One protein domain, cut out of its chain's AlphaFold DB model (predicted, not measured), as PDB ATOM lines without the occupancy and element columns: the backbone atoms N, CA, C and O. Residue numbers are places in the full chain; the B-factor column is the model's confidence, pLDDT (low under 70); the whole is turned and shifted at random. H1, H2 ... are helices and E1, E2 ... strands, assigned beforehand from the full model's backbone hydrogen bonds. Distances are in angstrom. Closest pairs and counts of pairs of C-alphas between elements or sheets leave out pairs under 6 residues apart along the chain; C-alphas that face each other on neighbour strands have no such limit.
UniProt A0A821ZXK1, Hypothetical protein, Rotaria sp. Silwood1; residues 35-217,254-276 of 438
ATOM      1  N   GLU A  35     197.939 238.490 256.009       95.62
ATOM      2  CA  GLU A  35     198.740 239.633 256.431       95.62
ATOM      3  C   GLU A  35     199.052 240.590 255.272       95.62
ATOM      4  O   GLU A  35     199.044 241.804 255.475       95.62
ATOM      5  N   ILE A  36     199.236 240.074 254.049       95.69
ATOM      6  CA  ILE A  36     199.388 240.897 252.836       95.69
ATOM      7  C   ILE A  36     198.105 241.685 252.573       95.69
ATOM      8  O   ILE A  36     198.150 242.874 252.251       95.69
ATOM      9  N   LYS A  37     196.944 241.056 252.779       93.75
ATOM     10  CA  LYS A  37     195.642 241.717 252.621       93.75
ATOM     11  C   LYS A  37     195.458 242.841 253.640       93.75
ATOM     12  O   LYS A  37     194.977 243.919 253.285       93.75
ATOM     13  N   ARG A  38     195.909 242.620 254.879       91.88
ATOM     14  CA  ARG A  38     195.884 243.610 255.972       91.88
ATOM     15  C   ARG A  38     196.751 244.843 255.703       91.88
ATOM     16  O   ARG A  38     196.487 245.884 256.295       91.88
ATOM     17  N   LEU A  39     197.727 244.795 254.788       91.75
ATOM     18  CA  LEU A  39     198.492 245.993 254.398       91.75
ATOM     19  C   LEU A  39     197.609 247.077 253.759       91.75
ATOM     20  O   LEU A  39     197.922 248.266 253.844       91.75
ATOM     21  N   CYS A  40     196.502 246.667 253.133       88.81
ATOM     22  CA  CYS A  40     195.533 247.566 252.509       88.81
ATOM     23  C   CYS A  40     194.487 248.105 253.497       88.81
ATOM     24  O   CYS A  40     193.660 248.923 253.108       88.81
ATOM     25  N   ASP A  41     194.476 247.631 254.742       83.31
ATOM     26  CA  ASP A  41     193.545 248.099 255.762       83.31
ATOM     27  C   ASP A  41     194.014 249.456 256.297       83.31
ATOM     28  O   ASP A  41     195.121 249.563 256.836       83.31
ATOM     29  N   THR A  42     193.201 250.497 256.101       71.19
ATOM     30  CA  THR A  42     193.498 251.875 256.515       71.19
ATOM     31  C   THR A  42     193.100 252.172 257.955       71.19
ATOM     32  O   THR A  42     193.721 253.048 258.564       71.19
ATOM     33  N   ASP A  43     192.144 251.425 258.501       71.69
ATOM     34  CA  ASP A  43     191.462 251.750 259.757       71.69
ATOM     35  C   ASP A  43     192.144 251.095 260.958       71.69
ATOM     36  O   ASP A  43     192.118 251.621 262.071       71.69
ATOM     37  N   ASN A  44     192.822 249.972 260.723       75.69
ATOM     38  CA  ASN A  44     193.598 249.289 261.743       75.69
ATOM     39  C   ASN A  44     194.956 249.953 262.019       75.69
ATOM     40  O   ASN A  44     195.564 250.593 261.154       75.69
ATOM     41  N   ALA A  45     195.453 249.751 263.244       82.44
ATOM     42  CA  ALA A  45     196.805 250.136 263.627       82.44
ATOM     43  C   ALA A  45     197.845 249.460 262.721       82.44
ATOM     44  O   ALA A  45     197.652 248.336 262.248       82.44
ATOM     45  N   MET A  46     198.963 250.156 262.497       87.62
ATOM     46  CA  MET A  46     200.054 249.644 261.678       87.62
ATOM     47  C   MET A  46     200.565 248.309 262.227       87.62
ATOM     48  O   MET A  46     200.846 248.170 263.417       87.62
ATOM     49  N   MET A  47     200.689 247.323 261.341       91.19
ATOM     50  CA  MET A  47     201.188 246.007 261.701       91.19
ATOM     51  C   MET A  47     202.685 246.067 262.011       91.19
ATOM     52  O   MET A  47     203.469 246.610 261.233       91.19
ATOM     53  N   ASN A  48     203.096 245.442 263.115       93.00
ATOM     54  CA  ASN A  48     204.505 245.163 263.353       93.00
ATOM     55  C   ASN A  48     204.927 243.931 262.537       93.00
ATOM     56  O   ASN A  48     204.642 242.799 262.927       93.00
ATOM     57  N   LEU A  49     205.615 244.151 261.412       95.25
ATOM     58  CA  LEU A  49     206.007 243.084 260.482       95.25
ATOM     59  C   LEU A  49     206.898 242.006 261.122       95.25
ATOM     60  O   LEU A  49     206.820 240.845 260.728       95.25
ATOM     61  N   THR A  50     207.680 242.347 262.157       95.50
ATOM     62  CA  THR A  50     208.538 241.382 262.876       95.50
ATOM     63  C   THR A  50     207.748 240.260 263.553       95.50
ATOM     64  O   THR A  50     208.289 239.179 263.773       95.50
ATOM     65  N   GLN A  51     206.462 240.484 263.849       96.38
ATOM     66  CA  GLN A  51     205.580 239.484 264.458       96.38
ATOM     67  C   GLN A  51     205.086 238.430 263.458       96.38
ATOM     68  O   GLN A  51     204.533 237.415 263.875       96.38
ATOM     69  N   TYR A  52     205.306 238.638 262.154       96.69
ATOM     70  CA  TYR A  52     204.847 237.749 261.084       96.69
ATOM     71  C   TYR A  52     206.024 237.254 260.224       96.69
ATOM     72  O   TYR A  52     206.030 237.443 259.006       96.69
ATOM     73  N   PRO A  53     207.025 236.578 260.824       95.31
ATOM     74  CA  PRO A  53     208.234 236.134 260.125       95.31
ATOM     75  C   PRO A  53     207.951 235.135 258.992       95.31
ATOM     76  O   PRO A  53     208.767 234.968 258.092       95.31
ATOM     77  N   HIS A  54     206.807 234.448 259.021       94.88
ATOM     78  CA  HIS A  54     206.390 233.532 257.957       94.88
ATOM     79  C   HIS A  54     205.856 234.243 256.705       94.88
ATOM     80  O   HIS A  54     205.704 233.595 255.672       94.88
ATOM     81  N   VAL A  55     205.593 235.550 256.791       96.25
ATOM     82  CA  VAL A  55     205.077 236.369 255.684       96.25
ATOM     83  C   VAL A  55     206.076 237.441 255.277       96.25
ATOM     84  O   VAL A  55     206.271 237.661 254.089       96.25
ATOM     85  N   PHE A  56     206.733 238.086 256.243       97.25
ATOM     86  CA  PHE A  56     207.666 239.179 255.985       97.25
ATOM     87  C   PHE A  56     209.073 238.839 256.457       97.25
ATOM     88  O   PHE A  56     209.290 238.337 257.563       97.25
ATOM     89  N   ARG A  57     210.051 239.171 255.619       95.56
ATOM     90  CA  ARG A  57     211.481 239.086 255.928       95.56
ATOM     91  C   ARG A  57     212.159 240.404 255.584       95.56
ATOM     92  O   ARG A  57     211.652 241.156 254.757       95.56
ATOM     93  N   TYR A  58     213.311 240.669 256.190       95.75
ATOM     94  CA  TYR A  58     214.164 241.774 255.755       95.75
ATOM     95  C   TYR A  58     214.653 241.545 254.324       95.75
ATOM     96  O   TYR A  58     214.819 240.402 253.897       95.75
ATOM     97  N   LEU A  59     214.929 242.630 253.601       94.06
ATOM     98  CA  LEU A  59     215.346 242.582 252.196       94.06
ATOM     99  C   LEU A  59     216.525 241.641 251.920       94.06
ATOM    100  O   LEU A  59     216.559 240.999 250.875       94.06
ATOM    101  N   SER A  60     217.467 241.523 252.853       90.88
ATOM    102  CA  SER A  60     218.635 240.646 252.725       90.88
ATOM    103  C   SER A  60     218.279 239.170 252.497       90.88
ATOM    104  O   SER A  60     219.034 238.459 251.837       90.88
ATOM    105  N   TYR A  61     217.103 238.717 252.943       90.69
ATOM    106  CA  TYR A  61     216.609 237.359 252.686       90.69
ATOM    107  C   TYR A  61     216.256 237.109 251.214       90.69
ATOM    108  O   TYR A  61     216.156 235.955 250.808       90.69
ATOM    109  N   ALA A  62     216.127 238.149 250.385       89.75
ATOM    110  CA  ALA A  62     215.924 237.988 248.944       89.75
ATOM    111  C   ALA A  62     217.131 237.345 248.254       89.75
ATOM    112  O   ALA A  62     217.011 236.884 247.123       89.75
ATOM    113  N   PHE A  63     218.286 237.341 248.924       87.00
ATOM    114  CA  PHE A  63     219.517 236.729 248.444       87.00
ATOM    115  C   PHE A  63     219.778 235.347 249.046       87.00
ATOM    116  O   PHE A  63     220.838 234.767 248.818       87.00
ATOM    117  N   MET A  64     218.842 234.824 249.841       83.81
ATOM    118  CA  MET A  64     218.945 233.472 250.374       83.81
ATOM    119  C   MET A  64     219.007 232.468 249.214       83.81
ATOM    120  O   MET A  64     218.348 232.656 248.196       83.81
ATOM    121  N   ASP A  65     219.833 231.433 249.363       80.12
ATOM    122  CA  ASP A  65     220.056 230.385 248.352       80.12
ATOM    123  C   ASP A  65     220.751 230.858 247.051       80.12
ATOM    124  O   ASP A  65     220.831 230.123 246.064       80.12
ATOM    125  N   ILE A  66     221.329 232.066 247.063       82.44
ATOM    126  CA  ILE A  66     222.208 232.595 246.008       82.44
ATOM    127  C   ILE A  66     223.676 232.389 246.408       82.44
ATOM    128  O   ILE A  66     224.052 232.557 247.569       82.44
ATOM    129  N   THR A  67     224.548 232.066 245.448       84.38
ATOM    130  CA  THR A  67     225.948 231.682 245.735       84.38
ATOM    131  C   THR A  67     226.821 232.815 246.281       84.38
ATOM    132  O   THR A  67     227.876 232.548 246.844       84.38
ATOM    133  N   PHE A  68     226.402 234.071 246.118       82.56
ATOM    134  CA  PHE A  68     227.129 235.275 246.541       82.56
ATOM    135  C   PHE A  68     226.446 236.005 247.714       82.56
ATOM    136  O   PHE A  68     226.648 237.200 247.926       82.56
ATOM    137  N   LEU A  69     225.634 235.294 248.510       82.56
ATOM    138  CA  LEU A  69     224.962 235.840 249.698       82.56
ATOM    139  C   LEU A  69     225.944 236.475 250.698       82.56
ATOM    140  O   LEU A  69     225.633 237.506 251.289       82.56
ATOM    141  N   ASN A  70     227.132 235.891 250.879       84.25
ATOM    142  CA  ASN A  70     228.123 236.399 251.836       84.25
ATOM    143  C   ASN A  70     228.601 237.821 251.501       84.25
ATOM    144  O   ASN A  70     228.977 238.569 252.404       84.25
ATOM    145  N   ASP A  71     228.503 238.227 250.234       85.44
ATOM    146  CA  ASP A  71     228.933 239.545 249.774       85.44
ATOM    147  C   ASP A  71     227.843 240.619 249.970       85.44
ATOM    148  O   ASP A  71     228.105 241.809 249.801       85.44
ATOM    149  N   CYS A  72     226.615 240.233 250.354       85.81
ATOM    150  CA  CYS A  72     225.462 241.141 250.404       85.81
ATOM    151  C   CYS A  72     225.429 242.083 251.619       85.81
ATOM    152  O   CYS A  72     224.601 242.994 251.644       85.81
ATOM    153  N   GLN A  73     226.268 241.844 252.636       88.50
ATOM    154  CA  GLN A  73     226.267 242.566 253.918       88.50
ATOM    155  C   GLN A  73     224.856 242.744 254.513       88.50
ATOM    156  O   GLN A  73     224.352 243.855 254.662       88.50
ATOM    157  N   ALA A  74     224.201 241.630 254.855       87.19
ATOM    158  CA  ALA A  74     222.785 241.580 255.237       87.19
ATOM    159  C   ALA A  74     222.342 242.612 256.300       87.19
ATOM    160  O   ALA A  74     221.230 243.128 256.210       87.19
ATOM    161  N   ASN A  75     223.208 242.933 257.266       89.62
ATOM    162  CA  ASN A  75     222.914 243.856 258.372       89.62
ATOM    163  C   ASN A  75     223.000 245.340 257.976       89.62
ATOM    164  O   ASN A  75     222.620 246.210 258.752       89.62
ATOM    165  N   ASN A  76     223.501 245.636 256.779       90.06
ATOM    166  CA  ASN A  76     223.758 246.990 256.301       90.06
ATOM    167  C   ASN A  76     222.636 247.500 255.376       90.06
ATOM    168  O   ASN A  76     222.719 248.621 254.881       90.06
ATOM    169  N   TRP A  77     221.568 246.713 255.167       91.31
ATOM    170  CA  TRP A  77     220.340 247.084 254.441       91.31
ATOM    171  C   TRP A  77     219.325 247.809 255.332       91.31
ATOM    172  O   TRP A  77     219.501 247.885 256.546       91.31
ATOM    173  N   GLN A  78     218.394 248.565 254.737       91.25
ATOM    174  CA  GLN A  78     217.498 249.429 255.518       91.25
ATOM    175  C   GLN A  78     216.601 248.563 256.393       91.25
ATOM    176  O   GLN A  78     216.001 247.611 255.899       91.25
ATOM    177  N   GLU A  79     216.470 248.897 257.678       91.81
ATOM    178  CA  GLU A  79     215.620 248.126 258.601       91.81
ATOM    179  C   GLU A  79     214.140 248.197 258.208       91.81
ATOM    180  O   GLU A  79     213.338 247.327 258.539       91.81
ATOM    181  N   ASN A  80     213.764 249.232 257.460       94.06
ATOM    182  CA  ASN A  80     212.422 249.404 256.939       94.06
ATOM    183  C   ASN A  80     212.229 248.788 255.539       94.06
ATOM    184  O   ASN A  80     211.169 248.997 254.946       94.06
ATOM    185  N   PHE A  81     213.215 248.051 255.009       95.94
ATOM    186  CA  PHE A  81     213.105 247.316 253.748       95.94
ATOM    187  C   PHE A  81     212.795 245.843 253.998       95.94
ATOM    188  O   PHE A  81     213.554 245.107 254.632       95.94
ATOM    189  N   TRP A  82     211.685 245.408 253.422       97.44
ATOM    190  CA  TRP A  82     211.097 244.097 253.619       97.44
ATOM    191  C   TRP A  82     210.791 243.436 252.283       97.44
ATOM    192  O   TRP A  82     210.673 244.086 251.245       97.44
ATOM    193  N   ILE A  83     210.616 242.127 252.321       96.25
ATOM    194  CA  ILE A  83     210.113 241.307 251.223       96.25
ATOM    195  C   ILE A  83     208.983 240.439 251.771       96.25
ATOM    196  O   ILE A  83     209.003 240.072 252.954       96.25
ATOM    197  N   SER A  84     208.018 240.088 250.928       96.12
ATOM    198  CA  SER A  84     207.149 238.955 251.224       96.12
ATOM    199  C   SER A  84     207.911 237.640 251.044       96.12
ATOM    200  O   SER A  84     208.842 237.531 250.240       96.12
ATOM    201  N   THR A  85     207.513 236.604 251.772       93.38
ATOM    202  CA  THR A  85     208.054 235.256 251.575       93.38
ATOM    203  C   THR A  85     207.741 234.714 250.181       93.38
ATOM    204  O   THR A  85     208.551 233.979 249.625       93.38
ATOM    205  N   GLU A  86     206.647 235.145 249.552       91.44
ATOM    206  CA  GLU A  86     206.311 234.772 248.173       91.44
ATOM    207  C   GLU A  86     207.150 235.499 247.122       91.44
ATOM    208  O   GLU A  86     207.404 234.950 246.050       91.44
ATOM    209  N   PHE A  87     207.641 236.706 247.418       91.19
ATOM    210  CA  PHE A  87     208.654 237.355 246.587       91.19
ATOM    211  C   PHE A  87     209.955 236.535 246.557       91.19
ATOM    212  O   PHE A  87     210.593 236.433 245.511       91.19
ATOM    213  N   GLN A  88     210.325 235.917 247.683       87.62
ATOM    214  CA  GLN A  88     211.504 235.054 247.790       87.62
ATOM    215  C   GLN A  88     211.284 233.675 247.137       87.62
ATOM    216  O   GLN A  88     212.159 233.165 246.443       87.62
ATOM    217  N   ARG A  89     210.116 233.056 247.347       85.25
ATOM    218  CA  ARG A  89     209.835 231.640 247.039       85.25
ATOM    219  C   ARG A  89     209.471 231.322 245.584       85.25
ATOM    220  O   ARG A  89     208.913 230.261 245.338       85.25
ATOM    221  N   LEU A  90     209.751 232.172 244.601       76.38
ATOM    222  CA  LEU A  90     209.202 232.008 243.239       76.38
ATOM    223  C   LEU A  90     209.475 230.635 242.578       76.38
ATOM    224  O   LEU A  90     208.688 230.202 241.734       76.38
ATOM    225  N   ILE A  91     210.554 229.946 242.956       77.81
ATOM    226  CA  ILE A  91     210.967 228.656 242.386       77.81
ATOM    227  C   ILE A  91     211.310 227.637 243.477       77.81
ATOM    228  O   ILE A  91     211.784 228.002 244.552       77.81
ATOM    229  N   ALA A  92     211.067 226.357 243.193       65.69
ATOM    230  CA  ALA A  92     211.323 225.245 244.104       65.69
ATOM    231  C   ALA A  92     212.435 224.339 243.563       65.69
ATOM    232  O   ALA A  92     212.160 223.458 242.753       65.69
ATOM    233  N   THR A  93     213.668 224.478 244.050       63.12
ATOM    234  CA  THR A  93     214.710 223.457 243.844       63.12
ATOM    235  C   THR A  93     215.623 223.349 245.063       63.12
ATOM    236  O   THR A  93     215.918 224.327 245.742       63.12
ATOM    237  N   LYS A  94     216.050 222.119 245.378       62.44
ATOM    238  CA  LYS A  94     217.080 221.840 246.386       62.44
ATOM    239  C   LYS A  94     218.362 221.466 245.653       62.44
ATOM    240  O   LYS A  94     218.353 220.503 244.897       62.44
ATOM    241  N   GLY A  95     219.448 222.181 245.929       65.62
ATOM    242  CA  GLY A  95     220.790 221.816 245.464       65.62
ATOM    243  C   GLY A  95     221.248 222.458 244.151       65.62
ATOM    244  O   GLY A  95     222.375 222.197 243.745       65.62
ATOM    245  N   GLU A  96     220.440 223.312 243.519       70.94
ATOM    246  CA  GLU A  96     220.851 224.112 242.357       70.94
ATOM    247  C   GLU A  96     221.033 225.584 242.740       70.94
ATOM    248  O   GLU A  96     220.352 226.097 243.628       70.94
ATOM    249  N   SER A  97     221.953 226.275 242.064       76.31
ATOM    250  CA  SER A  97     222.114 227.721 242.221       76.31
ATOM    251  C   SER A  97     220.899 228.448 241.650       76.31
ATOM    252  O   SER A  97     220.571 228.300 240.472       76.31
ATOM    253  N   LEU A  98     220.266 229.294 242.466       79.00
ATOM    254  CA  LEU A  98     219.127 230.102 242.027       79.00
ATOM    255  C   LEU A  98     219.548 231.405 241.329       79.00
ATOM    256  O   LEU A  98     218.684 232.192 240.940       79.00
ATOM    257  N   ASN A  99     220.854 231.638 241.140       81.44
ATOM    258  CA  ASN A  99     221.379 232.874 240.556       81.44
ATOM    259  C   ASN A  99     220.702 233.235 239.216       81.44
ATOM    260  O   ASN A  99     220.198 234.357 239.119       81.44
ATOM    261  N   PRO A 100     220.566 232.319 238.225       75.69
ATOM    262  CA  PRO A 100     219.968 232.645 236.921       75.69
ATOM    263  C   PRO A 100     218.484 233.030 236.997       75.69
ATOM    264  O   PRO A 100     217.909 233.561 236.044       75.69
ATOM    265  N   PHE A 101     217.839 232.748 238.130       76.94
ATOM    266  CA  PHE A 101     216.428 233.005 238.369       76.94
ATOM    267  C   PHE A 101     216.180 234.249 239.223       76.94
ATOM    268  O   PHE A 101     215.026 234.549 239.537       76.94
ATOM    269  N   LEU A 102     217.225 235.013 239.557       79.94
ATOM    270  CA  LEU A 102     217.101 236.282 240.263       79.94
ATOM    271  C   LEU A 102     216.358 237.310 239.391       79.94
ATOM    272  O   LEU A 102     216.942 238.009 238.566       79.94
ATOM    273  N   ARG A 103     215.037 237.423 239.554       73.88
ATOM    274  CA  ARG A 103     214.203 238.335 238.751       73.88
ATOM    275  C   ARG A 103     214.218 239.753 239.305       73.88
ATOM    276  O   ARG A 103     214.065 239.903 240.516       73.88
ATOM    277  N   PRO A 104     214.349 240.799 238.463       78.50
ATOM    278  CA  PRO A 104     214.291 242.180 238.927       78.50
ATOM    279  C   PRO A 104     212.958 242.452 239.641       78.50
ATOM    280  O   PRO A 104     211.903 242.098 239.096       78.50
ATOM    281  N   PRO A 105     212.977 243.063 240.840       85.00
ATOM    282  CA  PRO A 105     211.755 243.447 241.526       85.00
ATOM    283  C   PRO A 105     210.952 244.432 240.678       85.00
ATOM    284  O   PRO A 105     211.507 245.331 240.052       85.00
ATOM    285  N   ARG A 106     209.628 244.272 240.676       88.38
ATOM    286  CA  ARG A 106     208.716 245.162 239.938       88.38
ATOM    287  C   ARG A 106     207.780 245.920 240.854       88.38
ATOM    288  O   ARG A 106     207.526 247.096 240.633       88.38
ATOM    289  N   TRP A 107     207.276 245.253 241.880       92.38
ATOM    290  CA  TRP A 107     206.211 245.788 242.709       92.38
ATOM    291  C   TRP A 107     206.707 246.018 244.120       92.38
ATOM    292  O   TRP A 107     207.245 245.114 244.762       92.38
ATOM    293  N   ILE A 108     206.499 247.241 244.586       95.25
ATOM    294  CA  ILE A 108     206.807 247.649 245.948       95.25
ATOM    295  C   ILE A 108     205.576 248.290 246.555       95.25
ATOM    296  O   ILE A 108     204.938 249.149 245.949       95.25
ATOM    297  N   ILE A 109     205.239 247.870 247.764       94.56
ATOM    298  CA  ILE A 109     204.254 248.552 248.584       94.56
ATOM    299  C   ILE A 109     205.002 249.426 249.588       94.56
ATOM    300  O   ILE A 109     205.834 248.956 250.361       94.56
ATOM    301  N   ILE A 110     204.733 250.723 249.543       93.44
ATOM    302  CA  ILE A 110     205.132 251.668 250.575       93.44
ATOM    303  C   ILE A 110     204.023 251.642 251.612       93.44
ATOM    304  O   ILE A 110     202.976 252.260 251.428       93.44
ATOM    305  N   TYR A 111     204.230 250.866 252.669       92.62
ATOM    306  CA  TYR A 111     203.278 250.671 253.747       92.62
ATOM    307  C   TYR A 111     203.375 251.821 254.748       92.62
ATOM    308  O   TYR A 111     204.428 252.076 255.341       92.62
ATOM    309  N   ARG A 112     202.254 252.536 254.905       87.69
ATOM    310  CA  ARG A 112     202.097 253.673 255.822       87.69
ATOM    311  C   ARG A 112     203.208 254.733 255.731       87.69
ATOM    312  O   ARG A 112     203.526 255.350 256.740       87.69
ATOM    313  N   ASN A 113     203.802 254.952 254.553       88.31
ATOM    314  CA  ASN A 113     204.938 255.871 254.347       88.31
ATOM    315  C   ASN A 113     206.157 255.619 255.265       88.31
ATOM    316  O   ASN A 113     206.986 256.504 255.452       88.31
ATOM    317  N   GLN A 114     206.267 254.425 255.854       90.19
ATOM    318  CA  GLN A 114     207.315 254.088 256.825       90.19
ATOM    319  C   GLN A 114     208.122 252.866 256.400       90.19
ATOM    320  O   GLN A 114     209.323 252.805 256.648       90.19
ATOM    321  N   GLN A 115     207.484 251.897 255.747       93.19
ATOM    322  CA  GLN A 115     208.111 250.635 255.363       93.19
ATOM    323  C   GLN A 115     207.964 250.403 253.866       93.19
ATOM    324  O   GLN A 115     206.940 250.738 253.274       93.19
ATOM    325  N   LEU A 116     208.987 249.814 253.257       95.81
ATOM    326  CA  LEU A 116     208.974 249.383 251.867       95.81
ATOM    327  C   LEU A 116     208.976 247.862 251.842       95.81
ATOM    328  O   LEU A 116     209.846 247.246 252.447       95.81
ATOM    329  N   ILE A 117     208.012 247.266 251.148       96.88
ATOM    330  CA  ILE A 117     207.875 245.813 251.061       96.88
ATOM    331  C   ILE A 117     207.836 245.413 249.585       96.88
ATOM    332  O   ILE A 117     206.993 245.893 248.828       96.88
ATOM    333  N   PHE A 118     208.747 244.544 249.161       96.12
ATOM    334  CA  PHE A 118     208.702 243.934 247.835       96.12
ATOM    335  C   PHE A 118     207.691 242.794 247.810       96.12
ATOM    336  O   PHE A 118     207.669 241.960 248.714       96.12
ATOM    337  N   LEU A 119     206.878 242.761 246.757       94.38
ATOM    338  CA  LEU A 119     205.814 241.779 246.582       94.38
ATOM    339  C   LEU A 119     206.049 240.934 245.333       94.38
ATOM    340  O   LEU A 119     206.581 241.411 244.323       94.38
ATOM    341  N   SER A 120     205.580 239.691 245.376       91.44
ATOM    342  CA  SER A 120     205.414 238.878 244.175       91.44
ATOM    343  C   SER A 120     204.384 239.511 243.226       91.44
ATOM    344  O   SER A 120     203.539 240.320 243.622       91.44
ATOM    345  N   ALA A 121     204.415 239.123 241.949       89.00
ATOM    346  CA  ALA A 121     203.447 239.613 240.967       89.00
ATOM    347  C   ALA A 121     201.995 239.246 241.330       89.00
ATOM    348  O   ALA A 121     201.088 240.035 241.067       89.00
ATOM    349  N   LEU A 122     201.774 238.084 241.961       89.88
ATOM    350  CA  LEU A 122     200.448 237.664 242.416       89.88
ATOM    351  C   LEU A 122     199.928 238.570 243.537       89.88
ATOM    352  O   LEU A 122     198.810 239.078 243.452       89.88
ATOM    353  N   GLU A 123     200.737 238.778 244.579       94.75
ATOM    354  CA  GLU A 123     200.378 239.640 245.709       94.75
ATOM    355  C   GLU A 123     200.113 241.067 245.237       94.75
ATOM    356  O   GLU A 123     199.092 241.656 245.592       94.75
ATOM    357  N   ALA A 124     200.985 241.595 244.372       93.56
ATOM    358  CA  ALA A 124     200.807 242.909 243.775       93.56
ATOM    359  C   ALA A 124     199.484 243.006 243.007       93.56
ATOM    360  O   ALA A 124     198.728 243.945 243.231       93.56
ATOM    361  N   ASN A 125     199.152 242.020 242.164       93.06
ATOM    362  CA  ASN A 125     197.894 242.003 241.414       93.06
ATOM    363  C   ASN A 125     196.658 242.063 242.330       93.06
ATOM    364  O   ASN A 125     195.714 242.805 242.058       93.06
ATOM    365  N   TRP A 126     196.674 241.331 243.447       94.38
ATOM    366  CA  TRP A 126     195.591 241.402 244.428       94.38
ATOM    367  C   TRP A 126     195.525 242.774 245.118       94.38
ATOM    368  O   TRP A 126     194.453 243.382 245.204       94.38
ATOM    369  N   VAL A 127     196.676 243.293 245.564       93.75
ATOM    370  CA  VAL A 127     196.798 244.597 246.237       93.75
ATOM    371  C   VAL A 127     196.317 245.736 245.332       93.75
ATOM    372  O   VAL A 127     195.596 246.611 245.809       93.75
ATOM    373  N   ILE A 128     196.633 245.699 244.030       91.56
ATOM    374  CA  ILE A 128     196.143 246.660 243.025       91.56
ATOM    375  C   ILE A 128     194.618 246.758 243.079       91.56
ATOM    376  O   ILE A 128     194.069 247.852 243.223       91.56
ATOM    377  N   GLY A 129     193.929 245.616 242.992       89.69
ATOM    378  CA  GLY A 129     192.468 245.572 243.008       89.69
ATOM    379  C   GLY A 129     191.884 246.127 244.308       89.69
ATOM    380  O   GLY A 129     190.919 246.896 244.283       89.69
ATOM    381  N   ARG A 130     192.496 245.790 245.451       90.00
ATOM    382  CA  ARG A 130     192.020 246.243 246.762       90.00
ATOM    383  C   ARG A 130     192.220 247.743 246.974       90.00
ATOM    384  O   ARG A 130     191.263 248.414 247.356       90.00
ATOM    385  N   LEU A 131     193.417 248.269 246.710       87.94
ATOM    386  CA  LEU A 131     193.721 249.695 246.864       87.94
ATOM    387  C   LEU A 131     192.875 250.558 245.917       87.94
ATOM    388  O   LEU A 131     192.317 251.564 246.353       87.94
ATOM    389  N   ASN A 132     192.682 250.127 244.665       85.56
ATOM    390  CA  ASN A 132     191.783 250.812 243.729       85.56
ATOM    391  C   ASN A 132     190.332 250.817 244.227       85.56
ATOM    392  O   ASN A 132     189.664 251.851 244.183       85.56
ATOM    393  N   SER A 133     189.835 249.687 244.743       84.56
ATOM    394  CA  SER A 133     188.481 249.640 245.305       84.56
ATOM    395  C   SER A 133     188.314 250.590 246.490       84.56
ATOM    396  O   SER A 133     187.262 251.215 246.594       84.56
ATOM    397  N   LEU A 134     189.300 250.681 247.386       78.19
ATOM    398  CA  LEU A 134     189.247 251.575 248.547       78.19
ATOM    399  C   LEU A 134     189.263 253.046 248.122       78.19
ATOM    400  O   LEU A 134     188.472 253.842 248.625       78.19
ATOM    401  N   TYR A 135     190.101 253.385 247.140       77.19
ATOM    402  CA  TYR A 135     190.173 254.726 246.566       77.19
ATOM    403  C   TYR A 135     188.827 255.189 245.989       77.19
ATOM    404  O   TYR A 135     188.359 256.282 246.303       77.19
ATOM    405  N   HIS A 136     188.154 254.340 245.206       76.75
ATOM    406  CA  HIS A 136     186.866 254.689 244.600       76.75
ATOM    407  C   HIS A 136     185.701 254.746 245.596       76.75
ATOM    408  O   HIS A 136     184.750 255.494 245.369       76.75
ATOM    409  N   LYS A 137     185.763 253.998 246.703       72.25
ATOM    410  CA  LYS A 137     184.693 253.971 247.710       72.25
ATOM    411  C   LYS A 137     184.642 255.213 248.608       72.25
ATOM    412  O   LYS A 137     183.661 255.371 249.323       72.25
ATOM    413  N   ARG A 138     185.647 256.107 248.568       61.94
ATOM    414  CA  ARG A 138     185.767 257.283 249.466       61.94
ATOM    415  C   ARG A 138     185.586 256.937 250.959       61.94
ATOM    416  O   ARG A 138     185.215 257.795 251.752       61.94
ATOM    417  N   GLU A 139     185.846 255.690 251.348       53.44
ATOM    418  CA  GLU A 139     185.551 255.176 252.696       53.44
ATOM    419  C   GLU A 139     186.612 255.542 253.744       53.44
ATOM    420  O   GLU A 139     186.457 255.192 254.906       53.44
ATOM    421  N   SER A 140     187.654 256.299 253.391       48.91
ATOM    422  CA  SER A 140     188.675 256.716 254.352       48.91
ATOM    423  C   SER A 140     188.729 258.231 254.505       48.91
ATOM    424  O   SER A 140     188.926 258.963 253.535       48.91
ATOM    425  N   LYS A 141     188.631 258.697 255.756       49.53
ATOM    426  CA  LYS A 141     188.886 260.093 256.156       49.53
ATOM    427  C   LYS A 141     190.353 260.513 255.973       49.53
ATOM    428  O   LYS A 141     190.636 261.700 256.055       49.53
ATOM    429  N   ASN A 142     191.255 259.563 255.707       51.06
ATOM    430  CA  ASN A 142     192.666 259.794 255.397       51.06
ATOM    431  C   ASN A 142     193.036 259.067 254.091       51.06
ATOM    432  O   ASN A 142     192.967 257.833 254.064       51.06
ATOM    433  N   PRO A 143     193.444 259.752 253.007       53.31
ATOM    434  CA  PRO A 143     193.946 259.064 251.818       53.31
ATOM    435  C   PRO A 143     195.056 258.091 252.240       53.31
ATOM    436  O   PRO A 143     195.918 258.427 253.054       53.31
ATOM    437  N   SER A 144     194.961 256.840 251.786       56.38
ATOM    438  CA  SER A 144     195.749 255.733 252.325       56.38
ATOM    439  C   SER A 144     197.246 256.054 252.284       56.38
ATOM    440  O   SER A 144     197.836 256.155 251.212       56.38
ATOM    441  N   MET A 145     197.884 256.134 253.458       73.94
ATOM    442  CA  MET A 145     199.348 256.222 253.578       73.94
ATOM    443  C   MET A 145     200.061 255.007 252.953       73.94
ATOM    444  O   MET A 145     201.281 254.999 252.823       73.94
ATOM    445  N   THR A 146     199.315 253.951 252.622       88.25
ATOM    446  CA  THR A 146     199.821 252.791 251.902       88.25
ATOM    447  C   THR A 146     199.640 252.980 250.404       88.25
ATOM    448  O   THR A 146     198.523 253.201 249.938       88.25
ATOM    449  N   THR A 147     200.730 252.845 249.654       90.31
ATOM    450  CA  THR A 147     200.717 252.935 248.193       90.31
ATOM    451  C   THR A 147     201.472 251.777 247.562       90.31
ATOM    452  O   THR A 147     202.521 251.382 248.056       90.31
ATOM    453  N   LEU A 148     200.965 251.241 246.461       93.12
ATOM    454  CA  LEU A 148     201.686 250.318 245.597       93.12
ATOM    455  C   LEU A 148     202.313 251.101 244.442       93.12
ATOM    456  O   LEU A 148     201.653 251.930 243.814       93.12
ATOM    457  N   ARG A 149     203.591 250.843 244.167       92.56
ATOM    458  CA  ARG A 149     204.377 251.556 243.158       92.56
ATOM    459  C   ARG A 149     205.153 250.585 242.284       92.56
ATOM    460  O   ARG A 149     205.524 249.488 242.712       92.56
ATOM    461  N   LEU A 150     205.399 251.019 241.054       89.75
ATOM    462  CA  LEU A 150     206.230 250.303 240.102       89.75
ATOM    463  C   LEU A 150     207.694 250.702 240.310       89.75
ATOM    464  O   LEU A 150     208.030 251.885 240.340       89.75
ATOM    465  N   LEU A 151     208.564 249.709 240.423       88.12
ATOM    466  CA  LEU A 151     210.008 249.874 240.414       88.12
ATOM    467  C   LEU A 151     210.550 249.245 239.133       88.12
ATOM    468  O   LEU A 151     210.302 248.075 238.851       88.12
ATOM    469  N   LEU A 152     211.297 250.025 238.359       82.06
ATOM    470  CA  LEU A 152     212.047 249.530 237.213       82.06
ATOM    471  C   LEU A 152     213.514 249.891 237.381       82.06
ATOM    472  O   LEU A 152     213.804 250.992 237.852       82.06
ATOM    473  N   PRO A 153     214.435 249.000 236.995       76.12
ATOM    474  CA  PRO A 153     215.830 249.383 236.956       76.12
ATOM    475  C   PRO A 153     216.057 250.398 235.844       76.12
ATOM    476  O   PRO A 153     215.464 250.272 234.766       76.12
ATOM    477  N   HIS A 154     216.939 251.371 236.076       78.19
ATOM    478  CA  HIS A 154     217.396 252.240 234.997       78.19
ATOM    479  C   HIS A 154     218.464 251.519 234.189       78.19
ATOM    480  O   HIS A 154     219.617 251.386 234.601       78.19
ATOM    481  N   ILE A 155     218.047 251.051 233.019       74.19
ATOM    482  CA  ILE A 155     218.915 250.420 232.019       74.19
ATOM    483  C   ILE A 155     219.318 251.400 230.912       74.19
ATOM    484  O   ILE A 155     220.053 251.036 230.001       74.19
ATOM    485  N   LYS A 156     218.811 252.639 230.961       71.62
ATOM    486  CA  LYS A 156     219.159 253.741 230.056       71.62
ATOM    487  C   LYS A 156     219.129 255.058 230.826       71.62
ATOM    488  O   LYS A 156     218.258 255.250 231.665       71.62
ATOM    489  N   ARG A 157     220.006 255.999 230.463       66.75
ATOM    490  CA  ARG A 157     220.125 257.324 231.111       66.75
ATOM    491  C   ARG A 157     218.847 258.174 231.073       66.75
ATOM    492  O   ARG A 157     218.632 258.978 231.961       66.75
ATOM    493  N   VAL A 158     218.006 258.003 230.052       69.38
ATOM    494  CA  VAL A 158     216.765 258.789 229.863       69.38
ATOM    495  C   VAL A 158     215.531 258.160 230.521       69.38
ATOM    496  O   VAL A 158     214.416 258.636 230.325       69.38
ATOM    497  N   GLN A 159     215.691 257.037 231.222       69.88
ATOM    498  CA  GLN A 159     214.576 256.335 231.845       69.88
ATOM    499  C   GLN A 159     214.230 256.990 233.185       69.88
ATOM    500  O   GLN A 159     215.075 257.044 234.069       69.88
ATOM    501  N   SER A 160     212.986 257.440 233.354       70.44
ATOM    502  CA  SER A 160     212.536 258.042 234.611       70.44
ATOM    503  C   SER A 160     212.303 257.001 235.704       70.44
ATOM    504  O   SER A 160     212.018 255.825 235.445       70.44
ATOM    505  N   ILE A 161     212.424 257.431 236.962       72.88
ATOM    506  CA  ILE A 161     212.160 256.571 238.113       72.88
ATOM    507  C   ILE A 161     210.663 256.512 238.459       72.88
ATOM    508  O   ILE A 161     210.020 257.488 238.849       72.88
ATOM    509  N   PHE A 162     210.079 255.322 238.347       82.06
ATOM    510  CA  PHE A 162     208.634 255.159 238.533       82.06
ATOM    511  C   PHE A 162     208.196 255.164 240.001       82.06
ATOM    512  O   PHE A 162     207.084 255.603 240.291       82.06
ATOM    513  N   VAL A 163     209.071 254.775 240.940       85.62
ATOM    514  CA  VAL A 163     208.733 254.701 242.378       85.62
ATOM    515  C   VAL A 163     208.292 256.042 242.963       85.62
ATOM    516  O   VAL A 163     207.506 256.074 243.902       85.62
ATOM    517  N   ASN A 164     208.767 257.157 242.416       85.69
ATOM    518  CA  ASN A 164     208.403 258.495 242.874       85.69
ATOM    519  C   ASN A 164     207.470 259.224 241.905       85.69
ATOM    520  O   ASN A 164     207.172 260.390 242.128       85.69
ATOM    521  N   THR A 165     206.972 258.552 240.861       85.44
ATOM    522  CA  THR A 165     206.045 259.154 239.898       85.44
ATOM    523  C   THR A 165     204.606 259.103 240.445       85.44
ATOM    524  O   THR A 165     204.018 258.016 240.507       85.44
ATOM    525  N   PRO A 166     203.982 260.243 240.813       80.81
ATOM    526  CA  PRO A 166     202.679 260.250 241.493       80.81
ATOM    527  C   PRO A 166     201.538 259.644 240.666       80.81
ATOM    528  O   PRO A 166     200.650 258.991 241.212       80.81
ATOM    529  N   SER A 167     201.581 259.821 239.341       81.50
ATOM    530  CA  SER A 167     200.595 259.285 238.394       81.50
ATOM    531  C   SER A 167     200.696 257.771 238.179       81.50
ATOM    532  O   SER A 167     199.753 257.171 237.674       81.50
ATOM    533  N   LEU A 168     201.812 257.150 238.574       84.88
ATOM    534  CA  LEU A 168     202.050 255.703 238.484       84.88
ATOM    535  C   LEU A 168     201.918 255.002 239.844       84.88
ATOM    536  O   LEU A 168     202.312 253.846 240.001       84.88
ATOM    537  N   THR A 169     201.386 255.714 240.836       86.31
ATOM    538  CA  THR A 169     201.147 255.198 242.181       86.31
ATOM    539  C   THR A 169     199.708 254.705 242.308       86.31
ATOM    540  O   THR A 169     198.797 255.268 241.706       86.31
ATOM    541  N   ILE A 170     199.496 253.642 243.085       87.38
ATOM    542  CA  ILE A 170     198.175 253.072 243.356       87.38
ATOM    543  C   ILE A 170     197.919 253.118 244.872       87.38
ATOM    544  O   ILE A 170     198.620 252.433 245.615       87.38
ATOM    545  N   PRO A 171     196.927 253.882 245.355       84.62
ATOM    546  CA  PRO A 171     196.115 254.823 244.583       84.62
ATOM    547  C   PRO A 171     196.920 256.038 244.075       84.62
ATOM    548  O   PRO A 171     197.969 256.343 244.646       84.62
ATOM    549  N   PRO A 172     196.443 256.753 243.036       77.88
ATOM    550  CA  PRO A 172     197.140 257.921 242.502       77.88
ATOM    551  C   PRO A 172     197.319 259.019 243.552       77.88
ATOM    552  O   PRO A 172     196.361 259.421 244.215       77.88
ATOM    553  N   LEU A 173     198.537 259.554 243.654       68.88
ATOM    554  CA  LEU A 173     198.884 260.662 244.552       68.88
ATOM    555  C   LEU A 173     198.624 262.023 243.878       68.88
ATOM    556  O   LEU A 173     199.507 262.874 243.803       68.88
ATOM    557  N   ILE A 174     197.427 262.220 243.320       61.62
ATOM    558  CA  ILE A 174     197.035 263.495 242.702       61.62
ATOM    559  C   ILE A 174     196.402 264.361 243.793       61.62
ATOM    560  O   ILE A 174     195.329 264.041 244.299       61.62
ATOM    561  N   GLY A 175     197.104 265.423 244.195       52.53
ATOM    562  CA  GLY A 175     196.687 266.296 245.289       52.53
ATOM    563  C   GLY A 175     195.360 267.006 245.010       52.53
ATOM    564  O   GLY A 175     195.177 267.615 243.957       52.53
ATOM    565  N   TYR A 176     194.451 266.974 245.985       48.16
ATOM    566  CA  TYR A 176     193.437 268.016 246.118       48.16
ATOM    567  C   TYR A 176     194.098 269.255 246.738       48.16
ATOM    568  O   TYR A 176     194.991 269.086 247.571       48.16
ATOM    569  N   PRO A 177     193.676 270.480 246.373       42.66
ATOM    570  CA  PRO A 177     194.433 271.709 246.623       42.66
ATOM    571  C   PRO A 177     194.831 272.005 248.078       42.66
ATOM    572  O   PRO A 177     195.673 272.871 248.269       42.66
ATOM    573  N   ASN A 178     194.300 271.293 249.083       47.06
ATOM    574  CA  ASN A 178     194.528 271.619 250.491       47.06
ATOM    575  C   ASN A 178     195.006 270.487 251.425       47.06
ATOM    576  O   ASN A 178     195.199 270.808 252.589       47.06
ATOM    577  N   ASP A 179     195.207 269.218 251.022       49.69
ATOM    578  CA  ASP A 179     195.286 268.167 252.072       49.69
ATOM    579  C   ASP A 179     196.116 266.891 251.822       49.69
ATOM    580  O   ASP A 179     195.799 265.822 252.344       49.69
ATOM    581  N   THR A 180     197.212 266.906 251.054       53.12
ATOM    582  CA  THR A 180     198.096 265.716 251.077       53.12
ATOM    583  C   THR A 180     199.554 266.024 250.775       53.12
ATOM    584  O   THR A 180     199.921 266.331 249.643       53.12
ATOM    585  N   ILE A 181     200.414 265.880 251.788       57.03
ATOM    586  CA  ILE A 181     201.864 265.781 251.588       57.03
ATOM    587  C   ILE A 181     202.117 264.463 250.845       57.03
ATOM    588  O   ILE A 181     201.909 263.380 251.392       57.03
ATOM    589  N   CYS A 182     202.530 264.546 249.579       67.62
ATOM    590  CA  CYS A 182     202.932 263.375 248.806       67.62
ATOM    591  C   CYS A 182     204.216 262.787 249.404       67.62
ATOM    592  O   CYS A 182     205.210 263.493 249.563       67.62
ATOM    593  N   PHE A 183     204.204 261.493 249.732       79.12
ATOM    594  CA  PHE A 183     205.402 260.812 250.211       79.12
ATOM    595  C   PHE A 183     206.300 260.422 249.038       79.12
ATOM    596  O   PHE A 183     205.913 259.613 248.187       79.12
ATOM    597  N   PHE A 184     207.516 260.951 249.034       84.56
ATOM    598  CA  PHE A 184     208.582 260.551 248.126       84.56
ATOM    599  C   PHE A 184     209.621 259.749 248.905       84.56
ATOM    600  O   PHE A 184     209.953 260.097 250.038       84.56
ATOM    601  N   THR A 185     210.131 258.670 248.313       85.69
ATOM    602  CA  THR A 185     211.227 257.915 248.926       85.69
ATOM    603  C   THR A 185     212.463 258.802 249.015       85.69
ATOM    604  O   THR A 185     212.821 259.447 248.027       85.69
ATOM    605  N   SER A 186     213.117 258.818 250.178       85.88
ATOM    606  CA  SER A 186     214.338 259.599 250.385       85.88
ATOM    607  C   SER A 186     215.474 259.116 249.468       85.88
ATOM    608  O   SER A 186     215.473 257.948 249.054       85.88
ATOM    609  N   PRO A 187     216.481 259.963 249.180       83.50
ATOM    610  CA  PRO A 187     217.666 259.552 248.423       83.50
ATOM    611  C   PRO A 187     218.349 258.301 249.004       83.50
ATOM    612  O   PRO A 187     218.762 257.411 248.267       83.50
ATOM    613  N   GLU A 188     218.366 258.173 250.333       83.94
ATOM    614  CA  GLU A 188     218.929 257.024 251.057       83.94
ATOM    615  C   GLU A 188     218.231 255.703 250.728       83.94
ATOM    616  O   GLU A 188     218.869 254.649 250.656       83.94
ATOM    617  N   TRP A 189     216.907 255.746 250.559       89.25
ATOM    618  CA  TRP A 189     216.128 254.580 250.166       89.25
ATOM    619  C   TRP A 189     216.348 254.286 248.687       89.25
ATOM    620  O   TRP A 189     216.612 253.141 248.326       89.25
ATOM    621  N   LEU A 190     216.289 255.319 247.841       89.19
ATOM    622  CA  LEU A 190     216.459 255.198 246.394       89.19
ATOM    623  C   LEU A 190     217.769 254.518 246.014       89.19
ATOM    624  O   LEU A 190     217.757 253.580 245.223       89.19
ATOM    625  N   VAL A 191     218.881 254.917 246.627       89.75
ATOM    626  CA  VAL A 191     220.190 254.330 246.330       89.75
ATOM    627  C   VAL A 191     220.237 252.835 246.643       89.75
ATOM    628  O   VAL A 191     220.730 252.045 245.839       89.75
ATOM    629  N   GLN A 192     219.683 252.402 247.775       90.81
ATOM    630  CA  GLN A 192     219.632 250.973 248.082       90.81
ATOM    631  C   GLN A 192     218.653 250.224 247.181       90.81
ATOM    632  O   GLN A 192     218.936 249.091 246.800       90.81
ATOM    633  N   LEU A 193     217.548 250.850 246.768       91.62
ATOM    634  CA  LEU A 193     216.683 250.283 245.731       91.62
ATOM    635  C   LEU A 193     217.441 250.117 244.410       91.62
ATOM    636  O   LEU A 193     217.287 249.084 243.766       91.62
ATOM    637  N   PHE A 194     218.292 251.070 244.028       89.50
ATOM    638  CA  PHE A 194     219.137 250.973 242.837       89.50
ATOM    639  C   PHE A 194     220.125 249.813 242.925       89.50
ATOM    640  O   PHE A 194     220.221 249.030 241.981       89.50
ATOM    641  N   ILE A 195     220.809 249.652 244.062       90.44
ATOM    642  CA  ILE A 195     221.713 248.518 244.310       90.44
ATOM    643  C   ILE A 195     220.929 247.203 244.224       90.44
ATOM    644  O   ILE A 195     221.302 246.303 243.475       90.44
ATOM    645  N   PHE A 196     219.805 247.106 244.941       91.00
ATOM    646  CA  PHE A 196     218.985 245.897 244.988       91.00
ATOM    647  C   PHE A 196     218.440 245.505 243.612       91.00
ATOM    648  O   PHE A 196     218.422 244.326 243.262       91.00
ATOM    649  N   ASN A 197     217.998 246.489 242.830       87.62
ATOM    650  CA  ASN A 197     217.391 246.299 241.518       87.62
ATOM    651  C   ASN A 197     218.424 246.098 240.393       87.62
ATOM    652  O   ASN A 197     218.060 245.667 239.303       87.62
ATOM    653  N   GLY A 198     219.703 246.381 240.657       85.62
ATOM    654  CA  GLY A 198     220.774 246.320 239.665       85.62
ATOM    655  C   GLY A 198     220.763 247.501 238.694       85.62
ATOM    656  O   GLY A 198     221.015 247.321 237.511       85.62
ATOM    657  N   THR A 199     220.412 248.706 239.130       82.56
ATOM    658  CA  THR A 199     220.395 249.898 238.266       82.56
ATOM    659  C   THR A 199     221.780 250.193 237.664       82.56
ATOM    660  O   THR A 199     222.783 250.142 238.372       82.56
ATOM    661  N   LEU A 200     221.822 250.520 236.364       74.12
ATOM    662  CA  LEU A 200     223.049 250.815 235.604       74.12
ATOM    663  C   LEU A 200     223.263 252.308 235.333       74.12
ATOM    664  O   LEU A 200     224.401 252.753 235.190       74.12
ATOM    665  N   TYR A 201     222.179 253.073 235.219       78.81
ATOM    666  CA  TYR A 201     222.211 254.495 234.884       78.81
ATOM    667  C   TYR A 201     221.537 255.328 235.973       78.81
ATOM    668  O   TYR A 201     220.684 254.825 236.692       78.81
ATOM    669  N   PHE A 202     221.902 256.603 236.060       81.56
ATOM    670  CA  PHE A 202     221.322 257.562 237.001       81.56
ATOM    671  C   PHE A 202     220.802 258.774 236.230       81.56
ATOM    672  O   PHE A 202     221.384 259.155 235.207       81.56
ATOM    673  N   GLU A 203     219.701 259.354 236.699       77.62
ATOM    674  CA  GLU A 203     219.061 260.510 236.069       77.62
ATOM    675  C   GLU A 203     219.830 261.792 236.404       77.62
ATOM    676  O   GLU A 203     220.047 262.646 235.541       77.62
ATOM    677  N   THR A 204     220.307 261.897 237.647       79.19
ATOM    678  CA  THR A 204     221.015 263.077 238.156       79.19
ATOM    679  C   THR A 204     222.419 262.743 238.657       79.19
ATOM    680  O   THR A 204     222.727 261.611 239.037       79.19
ATOM    681  N   VAL A 205     223.284 263.760 238.687       80.06
ATOM    682  CA  VAL A 205     224.618 263.648 239.297       80.06
ATOM    683  C   VAL A 205     224.501 263.357 240.796       80.06
ATOM    684  O   VAL A 205     225.285 262.574 241.322       80.06
ATOM    685  N   ASP A 206     223.484 263.899 241.469       80.75
ATOM    686  CA  ASP A 206     223.243 263.661 242.896       80.75
ATOM    687  C   ASP A 206     222.905 262.193 243.192       80.75
ATOM    688  O   ASP A 206     223.419 261.628 244.155       80.75
ATOM    689  N   GLU A 207     222.105 261.537 242.344       81.75
ATOM    690  CA  GLU A 207     221.837 260.097 242.450       81.75
ATOM    691  C   GLU A 207     223.109 259.266 242.276       81.75
ATOM    692  O   GLU A 207     223.349 258.338 243.050       81.75
ATOM    693  N   GLN A 208     223.942 259.613 241.290       82.25
ATOM    694  CA  GLN A 208     225.221 258.943 241.059       82.25
ATOM    695  C   GLN A 208     226.171 259.131 242.249       82.25
ATOM    696  O   GLN A 208     226.791 258.167 242.698       82.25
ATOM    697  N   ILE A 209     226.268 260.352 242.785       79.88
ATOM    698  CA  ILE A 209     227.071 260.656 243.972       79.88
ATOM    699  C   ILE A 209     226.559 259.842 245.158       79.88
ATOM    700  O   ILE A 209     227.348 259.150 245.793       79.88
ATOM    701  N   ALA A 210     225.254 259.859 245.431       83.31
ATOM    702  CA  ALA A 210     224.665 259.121 246.543       83.31
ATOM    703  C   ALA A 210     224.872 257.601 246.393       83.31
ATOM    704  O   ALA A 210     225.180 256.914 247.369       83.31
ATOM    705  N   TYR A 211     224.795 257.078 245.164       87.19
ATOM    706  CA  TYR A 211     225.107 255.683 244.849       87.19
ATOM    707  C   TYR A 211     226.565 255.330 245.152       87.19
ATOM    708  O   TYR A 211     226.836 254.360 245.864       87.19
ATOM    709  N   CYS A 212     227.507 256.152 244.681       84.94
ATOM    710  CA  CYS A 212     228.924 255.989 244.985       84.94
ATOM    711  C   CYS A 212     229.199 256.089 246.491       84.94
ATOM    712  O   CYS A 212     229.891 255.233 247.033       84.94
ATOM    713  N   GLN A 213     228.610 257.061 247.188       83.62
ATOM    714  CA  GLN A 213     228.769 257.235 248.634       83.62
ATOM    715  C   GLN A 213     228.255 256.029 249.426       83.62
ATOM    716  O   GLN A 213     228.929 255.572 250.349       83.62
ATOM    717  N   CYS A 214     227.103 255.472 249.046       86.69
ATOM    718  CA  CYS A 214     226.546 254.289 249.699       86.69
ATOM    719  C   CYS A 214     227.476 253.072 249.566       86.69
ATOM    720  O   CYS A 214     227.678 252.344 250.541       86.69
ATOM    721  N   LEU A 215     228.101 252.904 248.393       86.00
ATOM    722  CA  LEU A 215     229.081 251.853 248.098       86.00
ATOM    723  C   LEU A 215     230.520 252.191 248.530       86.00
ATOM    724  O   LEU A 215     231.420 251.375 248.337       86.00
ATOM    725  N   SER A 216     230.754 253.366 249.126       86.62
ATOM    726  CA  SER A 216     232.090 253.870 249.485       86.62
ATOM    727  C   SER A 216     233.062 253.955 248.299       86.62
ATOM    728  O   SER A 216     234.238 253.606 248.409       86.62
ATOM    729  N   LEU A 217     232.563 254.407 247.152       83.81
ATOM    730  CA  LEU A 217     233.327 254.634 245.928       83.81
ATOM    731  C   LEU A 217     233.681 256.116 245.784       83.81
ATOM    732  O   LEU A 217     232.858 256.986 246.064       83.81
ATOM    733  N   HIS A 254     228.548 261.041 253.699       55.22
ATOM    734  CA  HIS A 254     227.799 261.072 254.966       55.22
ATOM    735  C   HIS A 254     226.825 259.885 255.134       55.22
ATOM    736  O   HIS A 254     226.272 259.697 256.213       55.22
ATOM    737  N   GLN A 255     226.638 259.062 254.094       62.38
ATOM    738  CA  GLN A 255     225.689 257.937 254.048       62.38
ATOM    739  C   GLN A 255     226.376 256.582 253.797       62.38
ATOM    740  O   GLN A 255     225.830 255.704 253.122       62.38
ATOM    741  N   VAL A 256     227.591 256.394 254.323       70.19
ATOM    742  CA  VAL A 256     228.289 255.103 254.227       70.19
ATOM    743  C   VAL A 256     227.515 254.062 255.013       70.19
ATOM    744  O   VAL A 256     227.453 254.106 256.240       70.19
ATOM    745  N   ARG A 257     226.943 253.108 254.285       79.12
ATOM    746  CA  ARG A 257     226.205 251.998 254.881       79.12
ATOM    747  C   ARG A 257     226.939 250.692 254.730       79.12
ATOM    748  O   ARG A 257     226.975 249.919 255.674       79.12
ATOM    749  N   PHE A 258     227.566 250.473 253.582       84.31
ATOM    750  CA  PHE A 258     228.337 249.273 253.321       84.31
ATOM    751  C   PHE A 258     229.811 249.487 253.671       84.31
ATOM    752  O   PHE A 258     230.443 250.459 253.255       84.31
ATOM    753  N   HIS A 259     230.370 248.584 254.477       78.38
ATOM    754  CA  HIS A 259     231.733 248.725 255.000       78.38
ATOM    755  C   HIS A 259     232.786 248.001 254.157       78.38
ATOM    756  O   HIS A 259     233.955 248.381 254.210       78.38
ATOM    757  N   CYS A 260     232.373 247.031 253.340       83.94
ATOM    758  CA  CYS A 260     233.247 246.303 252.419       83.94
ATOM    759  C   CYS A 260     232.978 246.718 250.969       83.94
ATOM    760  O   CYS A 260     232.000 247.402 250.671       83.94
ATOM    761  N   ASN A 261     233.849 246.280 250.066       85.31
ATOM    762  CA  ASN A 261     233.678 246.504 248.640       85.31
ATOM    763  C   ASN A 261     232.555 245.609 248.091       85.31
ATOM    764  O   ASN A 261     232.732 244.402 247.946       85.31
ATOM    765  N   LEU A 262     231.400 246.207 247.784       86.94
ATOM    766  CA  LEU A 262     230.233 245.509 247.228       86.94
ATOM    767  C   LEU A 262     230.246 245.405 245.699       86.94
ATOM    768  O   LEU A 262     229.280 244.910 245.123       86.94
ATOM    769  N   LEU A 263     231.293 245.855 245.004       85.00
ATOM    770  CA  LEU A 263     231.278 245.886 243.539       85.00
ATOM    771  C   LEU A 263     231.072 244.501 242.923       85.00
ATOM    772  O   LEU A 263     230.323 244.382 241.957       85.00
ATOM    773  N   THR A 264     231.678 243.453 243.484       85.88
ATOM    774  CA  THR A 264     231.465 242.067 243.026       85.88
ATOM    775  C   THR A 264     230.008 241.641 243.202       85.88
ATOM    776  O   THR A 264     229.398 241.118 242.275       85.88
ATOM    777  N   PHE A 265     229.419 241.940 244.361       89.38
ATOM    778  CA  PHE A 265     228.012 241.669 244.648       89.38
ATOM    779  C   PHE A 265     227.070 242.393 243.675       89.38
ATOM    780  O   PHE A 265     226.169 241.786 243.100       89.38
ATOM    781  N   VAL A 266     227.309 243.687 243.446       89.06
ATOM    782  CA  VAL A 266     226.523 244.518 242.524       89.06
ATOM    783  C   VAL A 266     226.628 244.001 241.090       89.06
ATOM    784  O   VAL A 266     225.605 243.877 240.420       89.06
ATOM    785  N   LYS A 267     227.836 243.648 240.631       85.81
ATOM    786  CA  LYS A 267     228.053 243.039 239.309       85.81
ATOM    787  C   LYS A 267     227.263 241.744 239.161       85.81
ATOM    788  O   LYS A 267     226.498 241.622 238.211       85.81
ATOM    789  N   ASN A 268     227.346 240.850 240.146       87.00
ATOM    790  CA  ASN A 268     226.593 239.598 240.143       87.00
ATOM    791  C   ASN A 268     225.074 239.837 240.097       87.00
ATOM    792  O   ASN A 268     224.368 239.145 239.362       87.00
ATOM    793  N   ILE A 269     224.545 240.816 240.844       88.12
ATOM    794  CA  ILE A 269     223.124 241.194 240.765       88.12
ATOM    795  C   ILE A 269     222.753 241.638 239.351       88.12
ATOM    796  O   ILE A 269     221.745 241.177 238.816       88.12
ATOM    797  N   ILE A 270     223.535 242.551 238.775       84.62
ATOM    798  CA  ILE A 270     223.299 243.104 237.441       84.62
ATOM    799  C   ILE A 270     223.299 241.962 236.423       84.62
ATOM    800  O   ILE A 270     222.294 241.742 235.754       84.62
ATOM    801  N   GLU A 271     224.371 241.177 236.365       81.44
ATOM    802  CA  GLU A 271     224.505 240.053 235.436       81.44
ATOM    803  C   GLU A 271     223.302 239.107 235.530       81.44
ATOM    804  O   GLU A 271     222.609 238.876 234.542       81.44
ATOM    805  N   ASN A 272     222.948 238.651 236.733       80.94
ATOM    806  CA  ASN A 272     221.862 237.687 236.903       80.94
ATOM    807  C   ASN A 272     220.466 238.260 236.602       80.94
ATOM    808  O   ASN A 272     219.639 237.572 236.000       80.94
ATOM    809  N   ARG A 273     220.188 239.522 236.958       80.06
ATOM    810  CA  ARG A 273     218.885 240.152 236.674       80.06
ATOM    811  C   ARG A 273     218.709 240.484 235.190       80.06
ATOM    812  O   ARG A 273     217.579 240.424 234.694       80.06
ATOM    813  N   TYR A 274     219.793 240.802 234.479       71.19
ATOM    814  CA  TYR A 274     219.755 241.149 233.054       71.19
ATOM    815  C   TYR A 274     220.098 239.998 232.111       71.19
ATOM    816  O   TYR A 274     219.828 240.125 230.927       71.19
ATOM    817  N   ASN A 275     220.522 238.829 232.595       58.59
ATOM    818  CA  ASN A 275     220.736 237.633 231.762       58.59
ATOM    819  C   ASN A 275     219.483 237.148 230.997       58.59
ATOM    820  O   ASN A 275     219.581 236.301 230.116       58.59
ATOM    821  N   SER A 276     218.293 237.692 231.283       45.69
ATOM    822  CA  SER A 276     217.068 237.438 230.499       45.69
ATOM    823  C   SER A 276     216.783 238.470 229.395       45.69
ATOM    824  O   SER A 276     215.857 238.283 228.611       45.69
TER     825      SER A 276
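Overview. This is residues 35 to 217 and 254 to 276 of the 438 residues of the protein "Hypothetical protein" of Rotaria sp. Silwood1 (UniProt A0A821ZXK1). A small twisted sheet of five strands lies near the middle, with the one long helix, H5, slanting over its E3 and E5 end and the short helices H2 and H4 beside the strands near its E1 and E2 end. Three further helices form a group to one side, H6 meeting both H7 and H8, and long loops link the parts. The printed part has 206 residues, with eight named helices and five named strands in the order H1 E1 H2 H3 E2 H4 E3 E4 H5 E5 H6 H7 H8; the sheet order is E1, E2, E4, E3, E5, mixed. The class is mixed, helices and strands, with under half of the residues in named elements. The whole is compact, with a radius of gyration of the C-alphas of 17.3 A and spans of 48 by 42 by 30 A.

Along the chain. The strands are E1, residues 56 to 58, 7.0 A; E2, 81 to 84, 10.6 A; E4, 115 to 119, 12.7 A; E3, 107 to 111, 12.4 A; and E5, 147 to 150, 10.1 A. H5, residues 121 to 137, is 24.6 A long, from C-alpha 121 at (203.447, 239.613, 240.967) to C-alpha 137 at (184.693, 253.971, 247.710). The short helices are H1, 35 to 38, H2, 59 to 63, H3, 69 to 72, and H4, 85 to 88. H6 is residues 187 to 197, 14.9 A; H7 is 205 to 214, 14.1 A; H8 is 263 to 274, 16.3 A, ending at (219.755, 241.149, 233.054).

Arrangement. E1 and E2 are antiparallel, with N 57 and O 83 at 3.0 A. E2 and E4 are parallel, with N 82 and O 116 at 2.8 A. E3 and E4 form an antiparallel hairpin, with N 109 and O 117 at 2.8 A. E3 and E5 are antiparallel, with N 110 and O 147 at 2.7 A. E4, H5 and E5 make a split strand-helix-strand unit, two strands running the same way with E3 between them, its crossover right-handed. H5 and the sheet make two layers, a helix on one face of a sheet: its height is 9.6 A, over E3 and E5, slantwise at 47 degrees to E5 on the local plane; C-alphas 128 and 148, the closest to E5, are 7.1 A apart. H2 is on the opposite face of the sheet from H5, at a height of 6.1 A over the sheet and over none of the strands; H4 is on the sheet too, at a height of 5.6 A and over none of the strands, its local plane leaning 68 degrees from the whole sheet's. H1 only just touches H5, with 3 pairs of C-alphas within 8 A, the closest Lys 37 and Val 127 at 7.1 A. H3 only just touches H2 and H8, each with 3 such pairs, the closest C-alphas being Phe 63 and Leu 69 at 5.7 A, and Asp 71 and Phe 265 at 5.6 A. H6 touches H7, about perpendicular at 75 degrees, the closest C-alphas being Val 191 and Tyr 211 at 5.3 A, and H8 at a steep tilt of 62 degrees, Ile 195 and Val 266 at 6.5 A. Every O i to N i+4 pair is within hydrogen-bond range in H5, H7 and H8; H6 has 6 of 7, H2 0 of 1 but 2 of 2 O i to N i+3 pairs, and H1, H3 and H4 are too short for an i+4 pair.

Size, cuts and confidence. The C-alphas farthest apart, those of Gly 95 and Asn 178, are 56.5 A apart. Residues 218 to 253 are not printed, and C-alphas 217 and 254 are 12.4 A apart across the cut. The links H1 to E1, H4 to E3 and E5 to H6 are long. The mean pLDDT of the printed part is 82.3, with 28 residues under 70, among them 138 to 144 and 173 to 182.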